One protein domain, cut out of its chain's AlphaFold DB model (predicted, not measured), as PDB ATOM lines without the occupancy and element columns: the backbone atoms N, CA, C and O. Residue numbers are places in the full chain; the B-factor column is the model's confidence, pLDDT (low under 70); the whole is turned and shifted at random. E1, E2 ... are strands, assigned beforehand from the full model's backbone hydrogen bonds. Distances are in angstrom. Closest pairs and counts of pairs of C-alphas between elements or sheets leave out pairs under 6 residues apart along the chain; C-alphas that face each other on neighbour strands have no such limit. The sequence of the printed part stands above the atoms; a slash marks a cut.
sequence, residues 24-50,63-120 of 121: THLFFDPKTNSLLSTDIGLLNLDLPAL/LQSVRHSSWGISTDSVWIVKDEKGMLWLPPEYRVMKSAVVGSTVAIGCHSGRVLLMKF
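This is residues 24 to 50 and 63 to 120 of the 121 residues of an uncharacterized protein of Fusarium oxysporum f. sp. vasinfectum 25433 (UniProt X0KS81). Two small sheets of three strands, E4 E5 E6 and E7 E8 E9, are partly face to face as a sandwich, and a third three-stranded sheet, E1 E2 E3, extends from one end of it, with E3 reaching E4 and E7 near Gly 41. The printed part has 85 residues with no named helix and nine named strands, E1 to E9 in order along the chain, each sheet antiparallel in the order of its strands. The class is all strand, though only 41 of the 85 residues are in named strands. The whole is compact, with a radius of gyration of the C-alphas of 12.8 A, and elongated, with spans of 37 by 24 by 22 A.

E1, residues 26 to 28, E2, residues 35 to 38, and E3, residues 41 to 44, form a meander, each strand the antiparallel neighbour of the one before. In the hairpin E1 and E2, N 27 and O 37 are 3.0 A apart, and in the hairpin E2 and E3, N 36 and O 43 are 2.8 A apart, both within hydrogen-bond range. E4, residues 71 to 73, E5, residues 79 to 82, and E6, residues 85 to 89, form a second meander. In the hairpin E4 and E5, N 72 and O 81 are 2.9 A apart, and in the hairpin E5 and E6, N 80 and O 88 are 2.9 A apart, both within hydrogen-bond range. E7, residues 96 to 102, E8, residues 105 to 110, and E9, residues 115 to 119, form the third, with N 100 and O 107 at 3.0 A and N 108 and O 116 at 2.8 A. The second and third sheets make a sandwich, two sheets face to face, with the facing parts 9.8 A centre to centre and the best planes 30 degrees apart. The closest C-alphas of E4 and E8 are those of Gly 72 and Val 106, 7.2 A apart. The C-alpha of Gly 41 in E3 is 4.2 A from that of Gly 72 in E4 and 5.3 A from that of Val 101 in E7. E1 is apart from E4 and E7, for instance.

E1 begins at C-alpha 26, (2.902, 15.900, 4.063). E7, the longest strand by residues, measures 15.9 A from first to last C-alpha, E8 16.3 A and E9 13.4 A. E6 measures 11.0 A and E3 10.2 A. E9 ends at C-alpha 119, (-16.174, 13.732, 12.023).

The two C-alphas farthest apart are those of Pro 48 and Ser 112, 39.1 A. Residues 51 to 62 are not printed, and C-alphas 50 and 63 are 12.6 A apart across the cut. Of the links that are printed whole, none is long. The mean pLDDT of the printed part is 80.6; residues 47 to 50 and 63 to 69 are under 70.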
ATOM      1  N   THR A  24      -0.380  18.301  -1.235       86.75
ATOM      2  CA  THR A  24       0.177  19.630  -0.932       86.75
ATOM      3  C   THR A  24       0.694  19.788   0.485       86.75
ATOM      4  O   THR A  24       1.491  20.688   0.738       86.75
ATOM      5  N   HIS A  25       0.321  18.877   1.379       86.88
ATOM      6  CA  HIS A  25       0.844  18.815   2.734       86.88
ATOM      7  C   HIS A  25       1.217  17.378   3.059       86.88
ATOM      8  O   HIS A  25       0.427  16.469   2.817       86.88
ATOM      9  N   LEU A  26       2.421  17.190   3.594       88.31
ATOM     10  CA  LEU A  26       2.902  15.900   4.063       88.31
ATOM     11  C   LEU A  26       3.758  16.075   5.317       88.31
ATOM     12  O   LEU A  26       4.573  16.994   5.386       88.31
ATOM     13  N   PHE A  27       3.566  15.206   6.302       87.69
ATOM     14  CA  PHE A  27       4.386  15.164   7.510       87.69
ATOM     15  C   PHE A  27       4.423  13.747   8.075       87.69
ATOM     16  O   PHE A  27       3.455  12.997   7.952       87.69
ATOM     17  N   PHE A  28       5.548  13.370   8.676       86.50
ATOM     18  CA  PHE A  28       5.673  12.077   9.343       86.50
ATOM     19  C   PHE A  28       4.834  12.053  10.619       86.50
ATOM     20  O   PHE A  28       4.781  13.046  11.350       86.50
ATOM     21  N   ASP A  29       4.195  10.918  10.897       77.38
ATOM     22  CA  ASP A  29       3.618  10.660  12.211       77.38
ATOM     23  C   ASP A  29       4.764  10.593  13.234       77.38
ATOM     24  O   ASP A  29       5.621   9.707  13.132       77.38
ATOM     25  N   PRO A  30       4.784  11.494  14.234       72.44
ATOM     26  CA  PRO A  30       5.866  11.557  15.210       72.44
ATOM     27  C   PRO A  30       5.950  10.315  16.109       72.44
ATOM     28  O   PRO A  30       6.936  10.164  16.829       72.44
ATOM     29  N   LYS A  31       4.932   9.442  16.120       74.88
ATOM     30  CA  LYS A  31       4.909   8.240  16.964       74.88
ATOM     31  C   LYS A  31       5.598   7.044  16.326       74.88
ATOM     32  O   LYS A  31       6.246   6.288  17.045       74.88
ATOM     33  N   THR A  32       5.419   6.834  15.023       70.25
ATOM     34  CA  THR A  32       5.888   5.607  14.358       70.25
ATOM     35  C   THR A  32       6.954   5.857  13.302       70.25
ATOM     36  O   THR A  32       7.631   4.905  12.934       70.25
ATOM     37  N   ASN A  33       7.112   7.089  12.795       72.19
ATOM     38  CA  ASN A  33       7.953   7.436  11.635       72.19
ATOM     39  C   ASN A  33       7.684   6.620  10.349       72.19
ATOM     40  O   ASN A  33       8.279   6.904   9.313       72.19
ATOM     41  N   SER A  34       6.767   5.654  10.384       77.00
ATOM     42  CA  SER A  34       6.379   4.811   9.259       77.00
ATOM     43  C   SER A  34       5.064   5.224   8.611       77.00
ATOM     44  O   SER A  34       4.693   4.701   7.564       77.00
ATOM     45  N   LEU A  35       4.355   6.188   9.200       81.75
ATOM     46  CA  LEU A  35       3.150   6.771   8.626       81.75
ATOM     47  C   LEU A  35       3.439   8.189   8.142       81.75
ATOM     48  O   LEU A  35       4.019   9.000   8.862       81.75
ATOM     49  N   LEU A  36       2.989   8.503   6.933       86.31
ATOM     50  CA  LEU A  36       3.003   9.844   6.373       86.31
ATOM     51  C   LEU A  36       1.569  10.370   6.330       86.31
ATOM     52  O   LEU A  36       0.713   9.837   5.627       86.31
ATOM     53  N   SER A  37       1.303  11.427   7.086       86.56
ATOM     54  CA  SER A  37       0.026  12.130   7.049       86.56
ATOM     55  C   SER A  37      -0.017  13.082   5.868       86.56
ATOM     56  O   SER A  37       0.932  13.831   5.645       86.56
ATOM     57  N   THR A  38      -1.121  13.061   5.126       88.12
ATOM     58  CA  THR A  38      -1.330  13.878   3.926       88.12
ATOM     59  C   THR A  38      -2.691  14.567   3.937       88.12
ATOM     60  O   THR A  38      -3.560  14.265   4.756       88.12
ATOM     61  N   ASP A  39      -2.913  15.470   2.983       86.69
ATOM     62  CA  ASP A  39      -4.204  16.127   2.755       86.69
ATOM     63  C   ASP A  39      -5.337  15.165   2.356       86.69
ATOM     64  O   ASP A  39      -6.505  15.548   2.424       86.69
ATOM     65  N   ILE A  40      -5.024  13.922   1.982       83.88
ATOM     66  CA  ILE A  40      -6.005  12.906   1.575       83.88
ATOM     67  C   ILE A  40      -6.090  11.709   2.533       83.88
ATOM     68  O   ILE A  40      -6.872  10.796   2.277       83.88
ATOM     69  N   GLY A  41      -5.317  11.702   3.624       85.81
ATOM     70  CA  GLY A  41      -5.275  10.605   4.596       85.81
ATOM     71  C   GLY A  41      -3.856  10.145   4.939       85.81
ATOM     72  O   GLY A  41      -2.878  10.850   4.685       85.81
ATOM     73  N   LEU A  42      -3.746   8.959   5.539       84.19
ATOM     74  CA  LEU A  42      -2.470   8.358   5.939       84.19
ATOM     75  C   LEU A  42      -1.895   7.473   4.825       84.19
ATOM     76  O   LEU A  42      -2.618   6.688   4.214       84.19
ATOM     77  N   LEU A  43      -0.585   7.567   4.602       81.56
ATOM     78  CA  LEU A  43       0.197   6.663   3.759       81.56
ATOM     79  C   LEU A  43       1.144   5.848   4.639       81.56
ATOM     80  O   LEU A  43       1.840   6.416   5.476       81.56
ATOM     81  N   ASN A  44       1.198   4.535   4.434       78.38
ATOM     82  CA  ASN A  44       2.133   3.666   5.140       78.38
ATOM     83  C   ASN A  44       3.413   3.447   4.326       78.38
ATOM     84  O   ASN A  44       3.348   3.099   3.148       78.38
ATOM     85  N   LEU A  45       4.557   3.629   4.977       77.56
ATOM     86  CA  LEU A  45       5.892   3.465   4.412       77.56
ATOM     87  C   LEU A  45       6.479   2.067   4.670       77.56
ATOM     88  O   LEU A  45       7.344   1.637   3.914       77.56
ATOM     89  N   ASP A  46       5.983   1.330   5.673       71.50
ATOM     90  CA  ASP A  46       6.457  -0.031   5.999       71.50
ATOM     91  C   ASP A  46       6.017  -1.083   4.968       71.50
ATOM     92  O   ASP A  46       6.470  -2.229   4.994       71.50
ATOM     93  N   LEU A  47       5.106  -0.724   4.062       60.22
ATOM     94  CA  LEU A  47       4.674  -1.619   2.998       60.22
ATOM     95  C   LEU A  47       5.662  -1.550   1.837       60.22
ATOM     96  O   LEU A  47       6.009  -0.448   1.402       60.22
ATOM     97  N   PRO A  48       6.113  -2.701   1.305       51.91
ATOM     98  CA  PRO A  48       7.031  -2.705   0.183       51.91
ATOM     99  C   PRO A  48       6.381  -1.957  -0.978       51.91
ATOM    100  O   PRO A  48       5.268  -2.272  -1.402       51.91
ATOM    101  N   ALA A  49       7.088  -0.949  -1.494       50.88
ATOM    102  CA  ALA A  49       6.737  -0.368  -2.777       50.88
ATOM    103  C   ALA A  49       6.740  -1.524  -3.778       50.88
ATOM    104  O   ALA A  49       7.778  -2.160  -3.953       50.88
ATOM    105  N   LEU A  50       5.590  -1.830  -4.384       43.53
ATOM    106  CA  LEU A  50       5.530  -2.785  -5.485       43.53
ATOM    107  C   LEU A  50       6.645  -2.423  -6.471       43.53
ATOM    108  O   LEU A  50       6.708  -1.288  -6.956       43.53
ATOM    109  N   LEU A  63      -3.916   2.643  -1.051       46.03
ATOM    110  CA  LEU A  63      -3.851   3.291   0.266       46.03
ATOM    111  C   LEU A  63      -3.878   2.193   1.339       46.03
ATOM    112  O   LEU A  63      -4.850   2.059   2.077       46.03
ATOM    113  N   GLN A  64      -2.842   1.357   1.385       43.59
ATOM    114  CA  GLN A  64      -2.910   0.137   2.176       43.59
ATOM    115  C   GLN A  64      -2.853   0.446   3.670       43.59
ATOM    116  O   GLN A  64      -1.860   0.927   4.219       43.59
ATOM    117  N   SER A  65      -3.995   0.141   4.282       38.34
ATOM    118  CA  SER A  65      -4.344   0.224   5.692       38.34
ATOM    119  C   SER A  65      -3.242  -0.335   6.599       38.34
ATOM    120  O   SER A  65      -2.911  -1.522   6.568       38.34
ATOM    121  N   VAL A  66      -2.715   0.519   7.481       36.94
ATOM    122  CA  VAL A  66      -2.278   0.060   8.806       36.94
ATOM    123  C   VAL A  66      -3.526  -0.068   9.657       36.94
ATOM    124  O   VAL A  66      -4.483   0.671   9.467       36.94
ATOM    125  N   ARG A  67      -3.475  -0.977  10.629       36.50
ATOM    126  CA  ARG A  67      -4.480  -1.361  11.640       36.50
ATOM    127  C   ARG A  67      -5.112  -0.214  12.467       36.50
ATOM    128  O   ARG A  67      -5.747  -0.470  13.484       36.50
ATOM    129  N   HIS A  68      -4.941   1.036  12.055       43.56
ATOM    130  CA  HIS A  68      -5.613   2.226  12.543       43.56
ATOM    131  C   HIS A  68      -6.642   2.645  11.493       43.56
ATOM    132  O   HIS A  68      -6.243   3.026  10.404       43.56
ATOM    133  N   SER A  69      -7.932   2.597  11.846       55.00
ATOM    134  CA  SER A  69      -9.078   3.100  11.064       55.00
ATOM    135  C   SER A  69      -8.747   4.425  10.365       55.00
ATOM    136  O   SER A  69      -8.946   5.504  10.939       55.00
ATOM    137  N   SER A  70      -8.232   4.347   9.141       76.62
ATOM    138  CA  SER A  70      -7.620   5.484   8.459       76.62
ATOM    139  C   SER A  70      -8.655   6.084   7.530       76.62
ATOM    140  O   SER A  70      -9.007   5.529   6.490       76.62
ATOM    141  N   TRP A  71      -9.221   7.202   7.971       87.75
ATOM    142  CA  TRP A  71     -10.096   7.986   7.121       87.75
ATOM    143  C   TRP A  71      -9.260   8.682   6.054       87.75
ATOM    144  O   TRP A  71      -8.100   9.033   6.278       87.75
ATOM    145  N   GLY A  72      -9.857   8.872   4.888       89.25
ATOM    146  CA  GLY A  72      -9.197   9.508   3.765       89.25
ATOM    147  C   GLY A  72     -10.163   9.853   2.649       89.25
ATOM    148  O   GLY A  72     -11.385   9.749   2.789       89.25
ATOM    149  N   ILE A  73      -9.599  10.264   1.523       88.12
ATOM    150  CA  ILE A  73     -10.330  10.634   0.315       88.12
ATOM    151  C   ILE A  73      -9.817   9.768  -0.831       88.12
ATOM    152  O   ILE A  73      -8.609   9.577  -0.987       88.12
ATOM    153  N   SER A  74     -10.734   9.241  -1.640       85.56
ATOM    154  CA  SER A  74     -10.382   8.449  -2.816       85.56
ATOM    155  C   SER A  74      -9.597   9.273  -3.843       85.56
ATOM    156  O   SER A  74      -9.717  10.498  -3.939       85.56
ATOM    157  N   THR A  75      -8.810   8.590  -4.670       79.62
ATOM    158  CA  THR A  75      -7.972   9.222  -5.701       79.62
ATOM    159  C   THR A  75      -8.788  10.030  -6.716       79.62
ATOM    160  O   THR A  75      -8.365  11.115  -7.115       79.62
ATOM    161  N   ASP A  76      -9.990   9.558  -7.061       82.62
ATOM    162  CA  ASP A  76     -10.973  10.257  -7.902       82.62
ATOM    163  C   ASP A  76     -11.779  11.336  -7.152       82.62
ATOM    164  O   ASP A  76     -12.480  12.138  -7.769       82.62
ATOM    165  N   SER A  77     -11.649  11.397  -5.822       81.00
ATOM    166  CA  SER A  77     -12.306  12.367  -4.931       81.00
ATOM    167  C   SER A  77     -13.823  12.328  -4.950       81.00
ATOM    168  O   SER A  77     -14.490  13.328  -4.671       81.00
ATOM    169  N   VAL A  78     -14.350  11.157  -5.278       89.19
ATOM    170  CA  VAL A  78     -15.777  10.862  -5.271       89.19
ATOM    171  C   VAL A  78     -16.189  10.198  -3.955       89.19
ATOM    172  O   VAL A  78     -17.372  10.176  -3.637       89.19
ATOM    173  N   TRP A  79     -15.239   9.708  -3.155       90.94
ATOM    174  CA  TRP A  79     -15.519   9.021  -1.900       90.94
ATOM    175  C   TRP A  79     -14.674   9.540  -0.744       90.94
ATOM    176  O   TRP A  79     -13.469   9.757  -0.873       90.94
ATOM    177  N   ILE A  80     -15.306   9.633   0.423       91.50
ATOM    178  CA  ILE A  80     -14.599   9.490   1.693       91.50
ATOM    179  C   ILE A  80     -14.450   8.000   1.943       91.50
ATOM    180  O   ILE A  80     -15.431   7.250   1.892       91.50
ATOM    181  N   VAL A  81     -13.222   7.579   2.199       90.12
ATOM    182  CA  VAL A  81     -12.863   6.178   2.389       90.12
ATOM    183  C   VAL A  81     -12.430   5.936   3.828       90.12
ATOM    184  O   VAL A  81     -11.893   6.830   4.484       90.12
ATOM    185  N   LYS A  82     -12.660   4.716   4.303       88.19
ATOM    186  CA  LYS A  82     -12.070   4.172   5.525       88.19
ATOM    187  C   LYS A  82     -11.482   2.819   5.176       88.19
ATOM    188  O   LYS A  82     -12.214   1.963   4.681       88.19
ATOM    189  N   ASP A  83     -10.185   2.655   5.417       80.12
ATOM    190  CA  ASP A  83      -9.470   1.398   5.164       80.12
ATOM    191  C   ASP A  83      -9.757   0.859   3.744       80.12
ATOM    192  O   ASP A  83     -10.205  -0.268   3.558       80.12
ATOM    193  N   GLU A  84      -9.588   1.731   2.741       72.88
ATOM    194  CA  GLU A  84      -9.834   1.488   1.303       72.88
ATOM    195  C   GLU A  84     -11.296   1.269   0.879       72.88
ATOM    196  O   GLU A  84     -11.598   1.223  -0.315       72.88
ATOM    197  N   LYS A  85     -12.237   1.204   1.819       85.19
ATOM    198  CA  LYS A  85     -13.657   1.045   1.507       85.19
ATOM    199  C   LYS A  85     -14.352   2.405   1.451       85.19
ATOM    200  O   LYS A  85     -14.254   3.208   2.378       85.19
ATOM    201  N   GLY A  86     -15.086   2.661   0.368       89.75
ATOM    202  CA  GLY A  86     -15.937   3.848   0.235       89.75
ATOM    203  C   GLY A  86     -17.012   3.880   1.319       89.75
ATOM    204  O   GLY A  86     -17.820   2.957   1.417       89.75
ATOM    205  N   MET A  87     -16.995   4.923   2.148       92.62
ATOM    206  CA  MET A  87     -17.936   5.127   3.255       92.62
ATOM    207  C   MET A  87     -19.028   6.129   2.893       92.62
ATOM    208  O   MET A  87     -20.196   5.904   3.195       92.62
ATOM    209  N   LEU A  88     -18.648   7.236   2.249       92.94
ATOM    210  CA  LEU A  88     -19.570   8.301   1.869       92.94
ATOM    211  C   LEU A  88     -19.258   8.786   0.459       92.94
ATOM    212  O   LEU A  88     -18.131   9.194   0.179       92.94
ATOM    213  N   TRP A  89     -20.264   8.755  -0.407       93.38
ATOM    214  CA  TRP A  89     -20.177   9.307  -1.752       93.38
ATOM    215  C   TRP A  89     -20.303  10.831  -1.713       93.38
ATOM    216  O   TRP A  89     -21.130  11.370  -0.975       93.38
ATOM    217  N   LEU A  90     -19.508  11.521  -2.525       89.88
ATOM    218  CA  LEU A  90     -19.479  12.973  -2.638       89.88
ATOM    219  C   LEU A  90     -20.159  13.418  -3.943       89.88
ATOM    220  O   LEU A  90     -19.627  13.164  -5.035       89.88
ATOM    221  N   PRO A  91     -21.301  14.125  -3.850       89.88
ATOM    222  CA  PRO A  91     -21.919  14.765  -5.002       89.88
ATOM    223  C   PRO A  91     -20.966  15.737  -5.714       89.88
ATOM    224  O   PRO A  91     -20.068  16.281  -5.064       89.88
ATOM    225  N   PRO A  92     -21.131  15.972  -7.032       86.75
ATOM    226  CA  PRO A  92     -20.251  16.833  -7.829       86.75
ATOM    227  C   PRO A  92     -19.914  18.188  -7.193       86.75
ATOM    228  O   PRO A  92     -18.762  18.615  -7.232       86.75
ATOM    229  N   GLU A  93     -20.887  18.836  -6.565       84.88
ATOM    230  CA  GLU A  93     -20.760  20.137  -5.907       84.88
ATOM    231  C   GLU A  93     -19.894  20.117  -4.632       84.88
ATOM    232  O   GLU A  93     -19.363  21.159  -4.237       84.88
ATOM    233  N   TYR A  94     -19.717  18.938  -4.026       83.31
ATOM    234  CA  TYR A  94     -18.859  18.692  -2.860       83.31
ATOM    235  C   TYR A  94     -17.544  17.999  -3.230       83.31
ATOM    236  O   TYR A  94     -16.770  17.630  -2.344       83.31
ATOM    237  N   ARG A  95     -17.264  17.801  -4.527       80.38
ATOM    238  CA  ARG A  95     -16.000  17.194  -4.950       80.38
ATOM    239  C   ARG A  95     -14.823  18.099  -4.609       80.38
ATOM    240  O   ARG A  95     -14.861  19.327  -4.715       80.38
ATOM    241  N   VAL A  96     -13.760  17.435  -4.182       74.25
ATOM    242  CA  VAL A  96     -12.639  18.025  -3.456       74.25
ATOM    243  C   VAL A  96     -11.709  18.791  -4.399       74.25
ATOM    244  O   VAL A  96     -11.039  18.189  -5.248       74.25
ATOM    245  N   MET A  97     -11.573  20.101  -4.182       80.56
ATOM    246  CA  MET A  97     -10.446  20.882  -4.717       80.56
ATOM    247  C   MET A  97      -9.237  20.795  -3.784       80.56
ATOM    248  O   MET A  97      -8.111  20.562  -4.228       80.56
ATOM    249  N   LYS A  98      -9.489  20.944  -2.482       87.31
ATOM    250  CA  LYS A  98      -8.512  20.850  -1.393       87.31
ATOM    251  C   LYS A  98      -9.117  20.097  -0.222       87.31
ATOM    252  O   LYS A  98     -10.324  20.174  -0.011       87.31
ATOM    253  N   SER A  99      -8.288  19.412   0.549       89.56
ATOM    254  CA  SER A  99      -8.735  18.669   1.721       89.56
ATOM    255  C   SER A  99      -7.720  18.713   2.848       89.56
ATOM    256  O   SER A  99      -6.566  19.088   2.655       89.56
ATOM    257  N   ALA A 100      -8.181  18.343   4.035       91.06
ATOM    258  CA  ALA A 100      -7.333  18.030   5.167       91.06
ATOM    259  C   ALA A 100      -7.950  16.858   5.927       91.06
ATOM    260  O   ALA A 100      -9.170  16.806   6.114       91.06
ATOM    261  N   VAL A 101      -7.112  15.922   6.364       89.56
ATOM    262  CA  VAL A 101      -7.551  14.733   7.094       89.56
ATOM    263  C   VAL A 101      -6.726  14.591   8.363       89.56
ATOM    264  O   VAL A 101      -5.498  14.590   8.315       89.56
ATOM    265  N   VAL A 102      -7.407  14.478   9.505       87.44
ATOM    266  CA  VAL A 102      -6.781  14.261  10.815       87.44
ATOM    267  C   VAL A 102      -7.621  13.271  11.617       87.44
ATOM    268  O   VAL A 102      -8.759  13.557  12.001       87.44
ATOM    269  N   GLY A 103      -7.054  12.094  11.894       85.69
ATOM    270  CA  GLY A 103      -7.754  11.018  12.598       85.69
ATOM    271  C   GLY A 103      -9.037  10.615  11.864       85.69
ATOM    272  O   GLY A 103      -8.984  10.205  10.712       85.69
ATOM    273  N   SER A 104     -10.191  10.759  12.525       89.19
ATOM    274  CA  SER A 104     -11.517  10.518  11.932       89.19
ATOM    275  C   SER A 104     -12.217  11.759  11.387       89.19
ATOM    276  O   SER A 104     -13.417  11.731  11.116       89.19
ATOM    277  N   THR A 105     -11.493  12.869  11.270       92.19
ATOM    278  CA  THR A 105     -12.040  14.144  10.805       92.19
ATOM    279  C   THR A 105     -11.551  14.429   9.394       92.19
ATOM    280  O   THR A 105     -10.348  14.388   9.131       92.19
ATOM    281  N   VAL A 106     -12.487  14.735   8.499       92.62
ATOM    282  CA  VAL A 106     -12.233  15.064   7.094       92.62
ATOM    283  C   VAL A 106     -12.805  16.448   6.809       92.62
ATOM    284  O   VAL A 106     -13.990  16.699   7.038       92.62
ATOM    285  N   ALA A 107     -11.959  17.340   6.300       93.75
ATOM    286  CA  ALA A 107     -12.338  18.660   5.817       93.75
ATOM    287  C   ALA A 107     -12.177  18.732   4.293       93.75
ATOM    288  O   ALA A 107     -11.156  18.302   3.753       93.75
ATOM    289  N   ILE A 108     -13.171  19.293   3.600       92.50
ATOM    290  CA  ILE A 108     -13.207  19.414   2.137       92.50
ATOM    291  C   ILE A 108     -13.486  20.862   1.745       92.50
ATOM    292  O   ILE A 108     -14.536  21.408   2.071       92.50
ATOM    293  N   GLY A 109     -12.570  21.461   0.989       91.56
ATOM    294  CA  GLY A 109     -12.783  22.708   0.262       91.56
ATOM    295  C   GLY A 109     -13.401  22.431  -1.109       91.56
ATOM    296  O   GLY A 109     -12.792  21.765  -1.955       91.56
ATOM    297  N   CYS A 110     -14.606  22.953  -1.321       87.75
ATOM    298  CA  CYS A 110     -15.382  22.784  -2.547       87.75
ATOM    299  C   CYS A 110     -15.085  23.910  -3.549       87.75
ATOM    300  O   CYS A 110     -14.679  25.007  -3.165       87.75
ATOM    301  N   HIS A 111     -15.384  23.690  -4.833       83.81
ATOM    302  CA  HIS A 111     -15.204  24.715  -5.876       83.81
ATOM    303  C   HIS A 111     -16.047  25.984  -5.639       83.81
ATOM    304  O   HIS A 111     -15.699  27.062  -6.101       83.81
ATOM    305  N   SER A 112     -17.135  25.869  -4.870       85.56
ATOM    306  CA  SER A 112     -17.971  27.007  -4.464       85.56
ATOM    307  C   SER A 112     -17.354  27.897  -3.374       85.56
ATOM    308  O   SER A 112     -17.983  28.867  -2.966       85.56
ATOM    309  N   GLY A 113     -16.174  27.551  -2.846       87.38
ATOM    310  CA  GLY A 113     -15.558  28.221  -1.695       87.38
ATOM    311  C   GLY A 113     -16.087  27.751  -0.334       87.38
ATOM    312  O   GLY A 113     -15.556  28.143   0.701       87.38
ATOM    313  N   ARG A 114     -17.103  26.879  -0.309       89.31
ATOM    314  CA  ARG A 114     -17.616  26.268   0.926       89.31
ATOM    315  C   ARG A 114     -16.659  25.207   1.468       89.31
ATOM    316  O   ARG A 114     -16.036  24.473   0.697       89.31
ATOM    317  N   VAL A 115     -16.608  25.097   2.795       92.31
ATOM    318  CA  VAL A 115     -15.861  24.055   3.506       92.31
ATOM    319  C   VAL A 115     -16.837  23.101   4.178       92.31
ATOM    320  O   VAL A 115     -17.688  23.529   4.956       92.31
ATOM    321  N   LEU A 116     -16.707  21.810   3.883       92.31
ATOM    322  CA  LEU A 116     -17.431  20.743   4.563       92.31
ATOM    323  C   LEU A 116     -16.516  20.119   5.617       92.31
ATOM    324  O   LEU A 116     -15.388  19.749   5.304       92.31
ATOM    325  N   LEU A 117     -17.004  19.996   6.850       94.56
ATOM    326  CA  LEU A 117     -16.285  19.372   7.958       94.56
ATOM    327  C   LEU A 117     -17.101  18.193   8.483       94.56
ATOM    328  O   LEU A 117     -18.250  18.365   8.886       94.56
ATOM    329  N   MET A 118     -16.504  17.006   8.487       93.81
ATOM    330  CA  MET A 118     -17.145  15.778   8.953       93.81
ATOM    331  C   MET A 118     -16.244  15.074   9.953       93.81
ATOM    332  O   MET A 118     -15.041  14.946   9.726       93.81
ATOM    333  N   LYS A 119     -16.835  14.588  11.043       93.56
ATOM    334  CA  LYS A 119     -16.174  13.732  12.023       93.56
ATOM    335  C   LYS A 119     -16.913  12.406  12.086       93.56
ATOM    336  O   LYS A 119     -18.121  12.389  12.302       93.56
ATOM    337  N   PHE A 120     -16.177  11.320  11.919       89.25
ATOM    338  CA  PHE A 120     -16.721   9.971  11.932       89.25
ATOM    339  C   PHE A 120     -16.386   9.236  13.239       89.25
ATOM    340  O   PHE A 120     -15.389   9.560  13.903       89.25
TER     341      PHE A 120